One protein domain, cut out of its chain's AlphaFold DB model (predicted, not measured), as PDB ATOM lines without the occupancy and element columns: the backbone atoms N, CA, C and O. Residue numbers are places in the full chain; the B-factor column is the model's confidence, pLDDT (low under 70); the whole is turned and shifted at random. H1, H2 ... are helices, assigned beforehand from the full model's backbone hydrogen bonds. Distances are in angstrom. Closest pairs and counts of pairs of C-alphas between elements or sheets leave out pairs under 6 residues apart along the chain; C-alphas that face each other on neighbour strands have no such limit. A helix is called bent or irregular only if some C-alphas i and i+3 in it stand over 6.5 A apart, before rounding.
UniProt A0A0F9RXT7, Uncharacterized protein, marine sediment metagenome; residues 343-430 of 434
ATOM      1  N   THR A 343      76.487 -18.738 -50.924       70.94
ATOM      2  CA  THR A 343      77.052 -17.498 -51.499       70.94
ATOM      3  C   THR A 343      77.226 -17.537 -53.018       70.94
ATOM      4  O   THR A 343      77.296 -16.484 -53.650       70.94
ATOM      5  N   ILE A 344      77.290 -18.726 -53.622       72.38
ATOM      6  CA  ILE A 344      77.440 -18.888 -55.076       72.38
ATOM      7  C   ILE A 344      76.079 -19.104 -55.757       72.38
ATOM      8  O   ILE A 344      75.921 -18.729 -56.921       72.38
ATOM      9  N   THR A 345      75.098 -19.682 -55.058       75.94
ATOM     10  CA  THR A 345      73.771 -19.991 -55.617       75.94
ATOM     11  C   THR A 345      73.039 -18.707 -56.026       75.94
ATOM     12  O   THR A 345      72.962 -17.754 -55.256       75.94
ATOM     13  N   GLY A 346      72.536 -18.650 -57.263       76.19
ATOM     14  CA  GLY A 346      71.887 -17.460 -57.832       76.19
ATOM     15  C   GLY A 346      72.831 -16.350 -58.321       76.19
ATOM     16  O   GLY A 346      72.364 -15.323 -58.815       76.19
ATOM     17  N   THR A 347      74.153 -16.533 -58.228       81.31
ATOM     18  CA  THR A 347      75.134 -15.622 -58.844       81.31
ATOM     19  C   THR A 347      75.480 -16.059 -60.272       81.31
ATOM     20  O   THR A 347      75.181 -17.174 -60.685       81.31
ATOM     21  N   GLY A 348      76.198 -15.224 -61.034       76.38
ATOM     22  CA  GLY A 348      76.736 -15.620 -62.347       76.38
ATOM     23  C   GLY A 348      77.782 -16.749 -62.300       76.38
ATOM     24  O   GLY A 348      78.215 -17.217 -63.350       76.38
ATOM     25  N   LEU A 349      78.200 -17.170 -61.101       76.00
ATOM     26  CA  LEU A 349      79.074 -18.322 -60.864       76.00
ATOM     27  C   LEU A 349      78.285 -19.582 -60.465       76.00
ATOM     28  O   LEU A 349      78.892 -20.623 -60.206       76.00
ATOM     29  N   ASP A 350      76.951 -19.509 -60.415       86.62
ATOM     30  CA  ASP A 350      76.105 -20.666 -60.163       86.62
ATOM     31  C   ASP A 350      76.079 -21.589 -61.385       86.62
ATOM     32  O   ASP A 350      75.527 -21.277 -62.440       86.62
ATOM     33  N   LEU A 351      76.692 -22.759 -61.235       89.44
ATOM     34  CA  LEU A 351      76.759 -23.771 -62.283       89.44
ATOM     35  C   LEU A 351      75.572 -24.745 -62.244       89.44
ATOM     36  O   LEU A 351      75.601 -25.734 -62.974       89.44
ATOM     37  N   SER A 352      74.556 -24.511 -61.405       90.00
ATOM     38  CA  SER A 352      73.420 -25.430 -61.231       90.00
ATOM     39  C   SER A 352      72.644 -25.654 -62.530       90.00
ATOM     40  O   SER A 352      72.426 -26.804 -62.907       90.00
ATOM     41  N   ASP A 353      72.305 -24.589 -63.259       90.75
ATOM     42  CA  ASP A 353      71.550 -24.690 -64.519       90.75
ATOM     43  C   ASP A 353      72.358 -25.391 -65.616       90.75
ATOM     44  O   ASP A 353      71.846 -26.245 -66.343       90.75
ATOM     45  N   ALA A 354      73.651 -25.070 -65.707       91.19
ATOM     46  CA  ALA A 354      74.557 -25.728 -66.638       91.19
ATOM     47  C   ALA A 354      74.702 -27.217 -66.293       91.19
ATOM     48  O   ALA A 354      74.554 -28.061 -67.171       91.19
ATOM     49  N   ALA A 355      74.904 -27.562 -65.020       93.75
ATOM     50  CA  ALA A 355      74.988 -28.947 -64.565       93.75
ATOM     51  C   ALA A 355      73.695 -29.729 -64.851       93.75
ATOM     52  O   ALA A 355      73.755 -30.861 -65.344       93.75
ATOM     53  N   ALA A 356      72.535 -29.105 -64.621       92.88
ATOM     54  CA  ALA A 356      71.228 -29.682 -64.911       92.88
ATOM     55  C   ALA A 356      71.051 -29.980 -66.409       92.88
ATOM     56  O   ALA A 356      70.551 -31.050 -66.759       92.88
ATOM     57  N   ALA A 357      71.538 -29.105 -67.297       94.38
ATOM     58  CA  ALA A 357      71.505 -29.333 -68.745       94.38
ATOM     59  C   ALA A 357      72.305 -30.576 -69.186       94.38
ATOM     60  O   ALA A 357      71.973 -31.193 -70.199       94.38
ATOM     61  N   PHE A 358      73.322 -30.974 -68.415       93.12
ATOM     62  CA  PHE A 358      74.112 -32.189 -68.648       93.12
ATOM     63  C   PHE A 358      73.652 -33.398 -67.814       93.12
ATOM     64  O   PHE A 358      74.274 -34.459 -67.897       93.12
ATOM     65  N   GLY A 359      72.581 -33.272 -67.021       93.75
ATOM     66  CA  GLY A 359      72.088 -34.346 -66.149       93.75
ATOM     67  C   GLY A 359      73.060 -34.719 -65.025       93.75
ATOM     68  O   GLY A 359      73.110 -35.877 -64.612       93.75
ATOM     69  N   MET A 360      73.865 -33.762 -64.557       94.06
ATOM     70  CA  MET A 360      74.902 -33.968 -63.542       94.06
ATOM     71  C   MET A 360      74.606 -33.157 -62.280       94.06
ATOM     72  O   MET A 360      73.900 -32.151 -62.317       94.06
ATOM     73  N   SER A 361      75.193 -33.561 -61.150       90.31
ATOM     74  CA  SER A 361      75.202 -32.704 -59.964       90.31
ATOM     75  C   SER A 361      76.122 -31.500 -60.188       90.31
ATOM     76  O   SER A 361      77.143 -31.603 -60.875       90.31
ATOM     77  N   ARG A 362      75.799 -30.362 -59.559       85.06
ATOM     78  CA  ARG A 362      76.623 -29.142 -59.605       85.06
ATOM     79  C   ARG A 362      78.089 -29.422 -59.272       85.06
ATOM     80  O   ARG A 362      78.971 -28.957 -59.979       85.06
ATOM     81  N   VAL A 363      78.327 -30.226 -58.236       84.75
ATOM     82  CA  VAL A 363      79.665 -30.589 -57.745       84.75
ATOM     83  C   VAL A 363      80.453 -31.414 -58.769       84.75
ATOM     84  O   VAL A 363      81.651 -31.213 -58.959       84.75
ATOM     85  N   MET A 364      79.789 -32.345 -59.456       87.19
ATOM     86  CA  MET A 364      80.423 -33.137 -60.511       87.19
ATOM     87  C   MET A 364      80.759 -32.259 -61.721       87.19
ATOM     88  O   MET A 364      81.853 -32.355 -62.277       87.19
ATOM     89  N   PHE A 365      79.836 -31.376 -62.104       92.06
ATOM     90  CA  PHE A 365      80.021 -30.476 -63.235       92.06
ATOM     91  C   PHE A 365      81.121 -29.431 -62.976       92.06
ATOM     92  O   PHE A 365      81.986 -29.229 -63.832       92.06
ATOM     93  N   SER A 366      81.169 -28.832 -61.779       89.44
ATOM     94  CA  SER A 366      82.243 -27.912 -61.378       89.44
ATOM     95  C   SER A 366      83.606 -28.604 -61.342       89.44
ATOM     96  O   SER A 366      84.588 -28.046 -61.832       89.44
ATOM     97  N   GLY A 367      83.661 -29.844 -60.842       88.69
ATOM     98  CA  GLY A 367      84.887 -30.639 -60.811       88.69
ATOM     99  C   GLY A 367      85.421 -30.946 -62.212       88.69
ATOM    100  O   GLY A 367      86.625 -30.839 -62.450       88.69
ATOM    101  N   LEU A 368      84.535 -31.253 -63.166       90.69
ATOM    102  CA  LEU A 368      84.903 -31.465 -64.569       90.69
ATOM    103  C   LEU A 368      85.439 -30.187 -65.224       90.69
ATOM    104  O   LEU A 368      86.475 -30.235 -65.889       90.69
ATOM    105  N   ILE A 369      84.778 -29.044 -65.012       91.94
ATOM    106  CA  ILE A 369      85.256 -27.749 -65.521       91.94
ATOM    107  C   ILE A 369      86.643 -27.438 -64.957       91.94
ATOM    108  O   ILE A 369      87.550 -27.080 -65.712       91.94
ATOM    109  N   TRP A 370      86.840 -27.617 -63.651       93.50
ATOM    110  CA  TRP A 370      88.130 -27.353 -63.021       93.50
ATOM    111  C   TRP A 370      89.237 -28.285 -63.526       93.50
ATOM    112  O   TRP A 370      90.370 -27.843 -63.740       93.50
ATOM    113  N   LEU A 371      88.918 -29.556 -63.785       89.69
ATOM    114  CA  LEU A 371      89.861 -30.497 -64.386       89.69
ATOM    115  C   LEU A 371      90.288 -30.040 -65.789       89.69
ATOM    116  O   LEU A 371      91.478 -30.062 -66.103       89.69
ATOM    117  N   ILE A 372      89.346 -29.561 -66.609       93.56
ATOM    118  CA  ILE A 372      89.644 -29.000 -67.936       93.56
ATOM    119  C   ILE A 372      90.562 -27.777 -67.808       93.56
ATOM    120  O   ILE A 372      91.579 -27.706 -68.496       93.56
ATOM    121  N   VAL A 373      90.251 -26.844 -66.903       93.94
ATOM    122  CA  VAL A 373      91.089 -25.660 -66.641       93.94
ATOM    123  C   VAL A 373      92.496 -26.069 -66.199       93.94
ATOM    124  O   VAL A 373      93.478 -25.554 -66.730       93.94
ATOM    125  N   SER A 374      92.610 -27.047 -65.300       93.69
ATOM    126  CA  SER A 374      93.896 -27.565 -64.817       93.69
ATOM    127  C   SER A 374      94.733 -28.162 -65.956       93.69
ATOM    128  O   SER A 374      95.928 -27.885 -66.060       93.69
ATOM    129  N   ILE A 375      94.107 -28.916 -66.866       92.81
ATOM    130  CA  ILE A 375      94.765 -29.458 -68.066       92.81
ATOM    131  C   ILE A 375      95.235 -28.329 -68.992       92.81
ATOM    132  O   ILE A 375      96.353 -28.385 -69.506       92.81
ATOM    133  N   LEU A 376      94.423 -27.285 -69.187       94.69
ATOM    134  CA  LEU A 376      94.794 -26.129 -70.009       94.69
ATOM    135  C   LEU A 376      95.976 -25.353 -69.413       94.69
ATOM    136  O   LEU A 376      96.889 -24.984 -70.156       94.69
ATOM    137  N   ILE A 377      96.004 -25.158 -68.091       94.56
ATOM    138  CA  ILE A 377      97.138 -24.547 -67.377       94.56
ATOM    139  C   ILE A 377      98.400 -25.391 -67.577       94.56
ATOM    140  O   ILE A 377      99.450 -24.858 -67.938       94.56
ATOM    141  N   CYS A 378      98.295 -26.713 -67.427       92.88
ATOM    142  CA  CYS A 378      99.407 -27.633 -67.656       92.88
ATOM    143  C   CYS A 378      99.922 -27.570 -69.107       92.88
ATOM    144  O   CYS A 378     101.131 -27.514 -69.339       92.88
ATOM    145  N   ALA A 379      99.023 -27.515 -70.094       92.38
ATOM    146  CA  ALA A 379      99.381 -27.382 -71.506       92.38
ATOM    147  C   ALA A 379     100.059 -26.037 -71.817       92.38
ATOM    148  O   ALA A 379     101.027 -25.993 -72.582       92.38
ATOM    149  N   ALA A 380      99.587 -24.943 -71.212       92.06
ATOM    150  CA  ALA A 380     100.225 -23.634 -71.317       92.06
ATOM    151  C   ALA A 380     101.621 -23.641 -70.673       92.06
ATOM    152  O   ALA A 380     102.570 -23.132 -71.267       92.06
ATOM    153  N   PHE A 381     101.770 -24.289 -69.514       92.38
ATOM    154  CA  PHE A 381     103.055 -24.437 -68.835       92.38
ATOM    155  C   PHE A 381     104.070 -25.214 -69.683       92.38
ATOM    156  O   PHE A 381     105.200 -24.759 -69.819       92.38
ATOM    157  N   ILE A 382     103.668 -26.313 -70.340       91.94
ATOM    158  CA  ILE A 382     104.546 -27.055 -71.272       91.94
ATOM    159  C   ILE A 382     105.082 -26.150 -72.392       91.94
ATOM    160  O   ILE A 382     106.213 -26.325 -72.834       91.94
ATOM    161  N   LYS A 383     104.282 -25.196 -72.882       89.81
ATOM    162  CA  LYS A 383     104.720 -24.301 -73.965       89.81
ATOM    163  C   LYS A 383     105.760 -23.275 -73.522       89.81
ATOM    164  O   LYS A 383     106.529 -22.816 -74.360       89.81
ATOM    165  N   VAL A 384     105.747 -22.882 -72.250       88.81
ATOM    166  CA  VAL A 384     106.579 -21.784 -71.726       88.81
ATOM    167  C   VAL A 384     107.763 -22.303 -70.904       88.81
ATOM    168  O   VAL A 384     108.784 -21.627 -70.797       88.81
ATOM    169  N   ALA A 385     107.652 -23.503 -70.341       90.12
ATOM    170  CA  ALA A 385     108.614 -24.086 -69.417       90.12
ATOM    171  C   ALA A 385     108.917 -25.560 -69.756       90.12
ATOM    172  O   ALA A 385     108.556 -26.082 -70.806       90.12
ATOM    173  N   SER A 386     109.636 -26.246 -68.864       82.62
ATOM    174  CA  SER A 386     109.999 -27.655 -69.034       82.62
ATOM    175  C   SER A 386     108.849 -28.597 -68.669       82.62
ATOM    176  O   SER A 386     108.124 -28.375 -67.700       82.62
ATOM    177  N   THR A 387     108.765 -29.734 -69.364       84.38
ATOM    178  CA  THR A 387     107.849 -30.844 -69.043       84.38
ATOM    179  C   THR A 387     108.056 -31.423 -67.641       84.38
ATOM    180  O   THR A 387     107.146 -32.050 -67.107       84.38
ATOM    181  N   LYS A 388     109.218 -31.193 -67.013       79.88
ATOM    182  CA  LYS A 388     109.558 -31.748 -65.693       79.88
ATOM    183  C   LYS A 388     108.702 -31.195 -64.546       79.88
ATOM    184  O   LYS A 388     108.511 -31.891 -63.559       79.88
ATOM    185  N   GLY A 389     108.179 -29.971 -64.670       84.06
ATOM    186  CA  GLY A 389     107.392 -29.320 -63.612       84.06
ATOM    187  C   GLY A 389     105.883 -29.557 -63.688       84.06
ATOM    188  O   GLY A 389     105.158 -29.112 -62.806       84.06
ATOM    189  N   ILE A 390     105.388 -30.229 -64.732       90.88
ATOM    190  CA  ILE A 390     103.951 -30.254 -65.035       90.88
ATOM    191  C   ILE A 390     103.110 -30.926 -63.946       90.88
ATOM    192  O   ILE A 390     102.029 -30.442 -63.633       90.88
ATOM    193  N   LEU A 391     103.615 -32.008 -63.348       87.19
ATOM    194  CA  LEU A 391     102.889 -32.742 -62.315       87.19
ATOM    195  C   LEU A 391     102.764 -31.915 -61.032       87.19
ATOM    196  O   LEU A 391     101.698 -31.877 -60.435       87.19
ATOM    197  N   LEU A 392     103.803 -31.151 -60.686       88.25
ATOM    198  CA  LEU A 392     103.765 -30.240 -59.544       88.25
ATOM    199  C   LEU A 392     102.770 -29.091 -59.765       88.25
ATOM    200  O   LEU A 392     102.039 -28.724 -58.850       88.25
ATOM    201  N   ILE A 393     102.699 -28.548 -60.984       91.94
ATOM    202  CA  ILE A 393     101.681 -27.544 -61.334       91.94
ATOM    203  C   ILE A 393     100.274 -28.144 -61.253       91.94
ATOM    204  O   ILE A 393      99.375 -27.506 -60.709       91.94
ATOM    205  N   PHE A 394     100.087 -29.374 -61.737       91.31
ATOM    206  CA  PHE A 394      98.812 -30.078 -61.635       91.31
ATOM    207  C   PHE A 394      98.389 -30.279 -60.172       91.31
ATOM    208  O   PHE A 394      97.258 -29.944 -59.828       91.31
ATOM    209  N   ASP A 395      99.301 -30.724 -59.301       88.94
ATOM    210  CA  ASP A 395      99.043 -30.910 -57.866       88.94
ATOM    211  C   ASP A 395      98.578 -29.602 -57.199       88.94
ATOM    212  O   ASP A 395      97.570 -29.582 -56.485       88.94
ATOM    213  N   VAL A 396      99.245 -28.481 -57.497       91.19
ATOM    214  CA  VAL A 396      98.848 -27.150 -56.999       91.19
ATOM    215  C   VAL A 396      97.470 -26.739 -57.528       91.19
ATOM    216  O   VAL A 396      96.656 -26.207 -56.769       91.19
ATOM    217  N   CYS A 397      97.163 -27.009 -58.802       93.31
ATOM    218  CA  CYS A 397      95.840 -26.729 -59.367       93.31
ATOM    219  C   CYS A 397      94.737 -27.554 -58.690       93.31
ATOM    220  O   CYS A 397      93.664 -27.016 -58.419       93.31
ATOM    221  N   ILE A 398      94.976 -28.828 -58.369       92.38
ATOM    222  CA  ILE A 398      93.989 -29.659 -57.664       92.38
ATOM    223  C   ILE A 398      93.711 -29.119 -56.255       92.38
ATOM    224  O   ILE A 398      92.543 -29.007 -55.874       92.38
ATOM    225  N   ILE A 399      94.748 -28.701 -55.518       87.31
ATOM    226  CA  ILE A 399      94.585 -28.054 -54.205       87.31
ATOM    227  C   ILE A 399      93.784 -26.753 -54.342       87.31
ATOM    228  O   ILE A 399      92.828 -26.536 -53.596       87.31
ATOM    229  N   GLY A 400      94.118 -25.916 -55.330       88.56
ATOM    230  CA  GLY A 400      93.382 -24.681 -55.607       88.56
ATOM    231  C   GLY A 400      91.894 -24.928 -55.877       88.56
ATOM    232  O   GLY A 400      91.048 -24.222 -55.335       88.56
ATOM    233  N   GLY A 401      91.560 -25.977 -56.635       87.44
ATOM    234  CA  GLY A 401      90.172 -26.368 -56.899       87.44
ATOM    235  C   GLY A 401      89.400 -26.784 -55.652       87.44
ATOM    236  O   GLY A 401      88.210 -26.495 -55.549       87.44
ATOM    237  N   ALA A 402      90.069 -27.425 -54.693       85.81
ATOM    238  CA  ALA A 402      89.467 -27.803 -53.417       85.81
ATOM    239  C   ALA A 402      89.199 -26.583 -52.528       85.81
ATOM    240  O   ALA A 402      88.107 -26.446 -51.982       85.81
ATOM    241  N   VAL A 403      90.171 -25.669 -52.434       81.88
ATOM    242  CA  VAL A 403      90.052 -24.425 -51.653       81.88
ATOM    243  C   VAL A 403      88.939 -23.530 -52.200       81.88
ATOM    244  O   VAL A 403      88.208 -22.915 -51.432       81.88
ATOM    245  N   LEU A 404      88.774 -23.495 -53.523       82.50
ATOM    246  CA  LEU A 404      87.701 -22.748 -54.184       82.50
ATOM    247  C   LEU A 404      86.337 -23.465 -54.151       82.50
ATOM    248  O   LEU A 404      85.371 -22.946 -54.705       82.50
ATOM    249  N   GLY A 405      86.241 -24.657 -53.550       79.38
ATOM    250  CA  GLY A 405      85.001 -25.440 -53.488       79.38
ATOM    251  C   GLY A 405      84.545 -26.028 -54.831       79.38
ATOM    252  O   GLY A 405      83.406 -26.473 -54.954       79.38
ATOM    253  N   LEU A 406      85.412 -26.041 -55.851       84.88
ATOM    254  CA  LEU A 406      85.105 -26.565 -57.188       84.88
ATOM    255  C   LEU A 406      85.299 -28.081 -57.284       84.88
ATOM    256  O   LEU A 406      84.654 -28.727 -58.112       84.88
ATOM    257  N   VAL A 407      86.166 -28.643 -56.437       84.88
ATOM    258  CA  VAL A 407      86.434 -30.081 -56.317       84.88
ATOM    259  C   VAL A 407      86.130 -30.522 -54.881       84.88
ATOM    260  O   VAL A 407      86.591 -29.864 -53.948       84.88
ATOM    261  N   PRO A 408      85.409 -31.638 -54.658       83.25
ATOM    262  CA  PRO A 408      85.213 -32.175 -53.314       83.25
ATOM    263  C   PRO A 408      86.544 -32.410 -52.604       83.25
ATOM    264  O   PRO A 408      87.442 -33.026 -53.179       83.25
ATOM    265  N   ILE A 409      86.643 -32.004 -51.337       81.06
ATOM    266  CA  ILE A 409      87.873 -32.136 -50.534       81.06
ATOM    267  C   ILE A 409      88.390 -33.580 -50.539       81.06
ATOM    268  O   ILE A 409      89.581 -33.807 -50.736       81.06
ATOM    269  N   LEU A 410      87.495 -34.567 -50.411       76.69
ATOM    270  CA  LEU A 410      87.869 -35.984 -50.445       76.69
ATOM    271  C   LEU A 410      88.479 -36.396 -51.796       76.69
ATOM    272  O   LEU A 410      89.475 -37.112 -51.835       76.69
ATOM    273  N   VAL A 411      87.908 -35.921 -52.906       81.69
ATOM    274  CA  VAL A 411      88.414 -36.214 -54.256       81.69
ATOM    275  C   VAL A 411      89.760 -35.529 -54.474       81.69
ATOM    276  O   VAL A 411      90.690 -36.161 -54.970       81.69
ATOM    277  N   ALA A 412      89.898 -34.271 -54.054       86.25
ATOM    278  CA  ALA A 412      91.155 -33.540 -54.134       86.25
ATOM    279  C   ALA A 412      92.264 -34.198 -53.300       86.25
ATOM    280  O   ALA A 412      93.384 -34.321 -53.784       86.25
ATOM    281  N   ALA A 413      91.952 -34.686 -52.095       80.31
ATOM    282  CA  ALA A 413      92.901 -35.405 -51.248       80.31
ATOM    283  C   ALA A 413      93.371 -36.716 -51.898       80.31
ATOM    284  O   ALA A 413      94.570 -36.986 -51.936       80.31
ATOM    285  N   LEU A 414      92.452 -37.508 -52.465       84.69
ATOM    286  CA  LEU A 414      92.802 -38.746 -53.173       84.69
ATOM    287  C   LEU A 414      93.659 -38.477 -54.415       84.69
ATOM    288  O   LEU A 414      94.642 -39.184 -54.648       84.69
ATOM    289  N   LEU A 415      93.317 -37.443 -55.189       85.00
ATOM    290  CA  LEU A 415      94.115 -37.013 -56.335       85.00
ATOM    291  C   LEU A 415      95.495 -36.524 -55.891       85.00
ATOM    292  O   LEU A 415      96.482 -36.945 -56.478       85.00
ATOM    293  N   PHE A 416      95.594 -35.719 -54.834       86.12
ATOM    294  CA  PHE A 416      96.876 -35.240 -54.318       86.12
ATOM    295  C   PHE A 416      97.763 -36.378 -53.804       86.12
ATOM    296  O   PHE A 416      98.958 -36.388 -54.072       86.12
ATOM    297  N   ILE A 417      97.204 -37.377 -53.116       84.06
ATOM    298  CA  ILE A 417      97.974 -38.553 -52.683       84.06
ATOM    299  C   ILE A 417      98.453 -39.348 -53.907       84.06
ATOM    300  O   ILE A 417      99.630 -39.701 -54.002       84.06
ATOM    301  N   GLY A 418      97.564 -39.616 -54.867       85.19
ATOM    302  CA  GLY A 418      97.900 -40.378 -56.069       85.19
ATOM    303  C   GLY A 418      98.924 -39.670 -56.960       85.19
ATOM    304  O   GLY A 418      99.946 -40.252 -57.316       85.19
ATOM    305  N   PHE A 419      98.685 -38.407 -57.302       85.94
ATOM    306  CA  PHE A 419      99.583 -37.628 -58.150       85.94
ATOM    307  C   PHE A 419     100.827 -37.169 -57.398       85.94
ATOM    308  O   PHE A 419     101.910 -37.325 -57.941       85.94
ATOM    309  N   GLY A 420     100.727 -36.759 -56.135       84.25
ATOM    310  CA  GLY A 420     101.877 -36.371 -55.316       84.25
ATOM    311  C   GLY A 420     102.876 -37.512 -55.106       84.25
ATOM    312  O   GLY A 420     104.087 -37.291 -55.179       84.25
ATOM    313  N   THR A 421     102.407 -38.755 -54.936       85.31
ATOM    314  CA  THR A 421     103.302 -39.930 -54.893       85.31
ATOM    315  C   THR A 421     103.985 -40.182 -56.239       85.31
ATOM    316  O   THR A 421     105.188 -40.453 -56.268       85.31
ATOM    317  N   ILE A 422     103.271 -40.026 -57.360       84.38
ATOM    318  CA  ILE A 422     103.850 -40.117 -58.712       84.38
ATOM    319  C   ILE A 422     104.851 -38.977 -58.956       84.38
ATOM    320  O   ILE A 422     105.942 -39.230 -59.468       84.38
ATOM    321  N   THR A 423     104.523 -37.746 -58.565       85.12
ATOM    322  CA  THR A 423     105.381 -36.559 -58.656       85.12
ATOM    323  C   THR A 423     106.672 -36.790 -57.878       85.12
ATOM    324  O   THR A 423     107.757 -36.643 -58.440       85.12
ATOM    325  N   GLY A 424     106.575 -37.240 -56.622       81.62
ATOM    326  CA  GLY A 424     107.733 -37.613 -55.810       81.62
ATOM    327  C   GLY A 424     108.565 -38.717 -56.466       81.62
ATOM    328  O   GLY A 424     109.780 -38.581 -56.600       81.62
ATOM    329  N   TYR A 425     107.925 -39.777 -56.966       83.44
ATOM    330  CA  TYR A 425     108.627 -40.856 -57.663       83.44
ATOM    331  C   TYR A 425     109.397 -40.361 -58.901       83.44
ATOM    332  O   TYR A 425     110.571 -40.697 -59.087       83.44
ATOM    333  N   VAL A 426     108.763 -39.533 -59.734       81.75
ATOM    334  CA  VAL A 426     109.377 -38.981 -60.950       81.75
ATOM    335  C   VAL A 426     110.522 -38.026 -60.618       81.75
ATOM    336  O   VAL A 426     111.550 -38.085 -61.286       81.75
ATOM    337  N   LEU A 427     110.375 -37.173 -59.602       79.94
ATOM    338  CA  LEU A 427     111.406 -36.202 -59.230       79.94
ATOM    339  C   LEU A 427     112.621 -36.851 -58.558       79.94
ATOM    340  O   LEU A 427     113.748 -36.449 -58.841       79.94
ATOM    341  N   PHE A 428     112.407 -37.843 -57.688       80.50
ATOM    342  CA  PHE A 428     113.478 -38.415 -56.865       80.50
ATOM    343  C   PHE A 428     114.099 -39.693 -57.440       80.50
ATOM    344  O   PHE A 428     115.307 -39.882 -57.315       80.50
ATOM    345  N   PHE A 429     113.311 -40.569 -58.070       78.25
ATOM    346  CA  PHE A 429     113.775 -41.914 -58.446       78.25
ATOM    347  C   PHE A 429     113.959 -42.101 -59.943       78.25
ATOM    348  O   PHE A 429     114.873 -42.806 -60.378       78.25
ATOM    349  N   ARG A 430     113.142 -41.437 -60.761       74.19
ATOM    350  CA  ARG A 430     113.370 -41.382 -62.205       74.19
ATOM    351  C   ARG A 430     114.387 -40.278 -62.490       74.19
ATOM    352  O   ARG A 430     114.041 -39.221 -63.010       74.19
TER     353      ARG A 430
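Overview. This is residues 343 to 430 of the 434 residues of an uncharacterized protein of marine sediment metagenome (UniProt A0A0F9RXT7). What shape do these atoms make? Three long helices, H2, H3 and H4, fold back and forth side by side as two helical hairpins in a row, with H3 in the middle; short H1 lies crosswise at the beginning of H2, at one end of the long axis. What is it made of? The printed part has 88 residues with four named helices, in the order H1, H2, H3, H4, and no named strand; its class is all helix. How compact is it? It is elongated, 47 by 28 by 23 A, and only just loose, close to compact, with a radius of gyration of the C-alphas of 14.9 A.

Along the chain. Where do the first helices run? H1 is residues 352 to 357, beginning at C-alpha 352 (73.420, -25.430, -61.231). H2, residues 362 to 384, is 33.1 A long from first to last C-alpha. Where do the others run? H3, residues 387 to 403, measures 25.7 A and is irregular: C-alphas 388 and 391 are 7.5 A apart. H4, residues 409 to 428, measures 27.1 A and ends at C-alpha 428 (113.478, -38.415, -56.865).

Arrangement. How does H1 meet H2? They touch about perpendicular, at 90 degrees, H2 with residues 362 to 366 alone; the closest C-alphas, of Ser 352 and Arg 362, are 5.2 A apart. How do the hairpins sit? H2 and H3 touch at a shallow tilt of 28 degrees, opposite ways, closest at the C-alphas of Ser 374 and Cys 397, 5.8 A. H3 and H4 touch at a shallow tilt of 19 degrees, opposite ways, closest at the C-alphas of Ala 402 and Ile 409, 5.4 A. Which stay apart? H1 is apart from H3 and H4, and H2 from H4. What do the backbones show? Each O i to N i+4 pair is within hydrogen-bond range in H1, H2 and H4, and 11 of 13 in H3.

Size, cuts and confidence. How far does it reach? The two C-alphas farthest apart, of Gly 346 and Phe 429, are 48.5 A apart. Are there cuts or long links? The printed part has no cut, and the three links between helices are tight. Where is confidence low? No printed residue is under 70; the mean pLDDT of the printed part is 86.6.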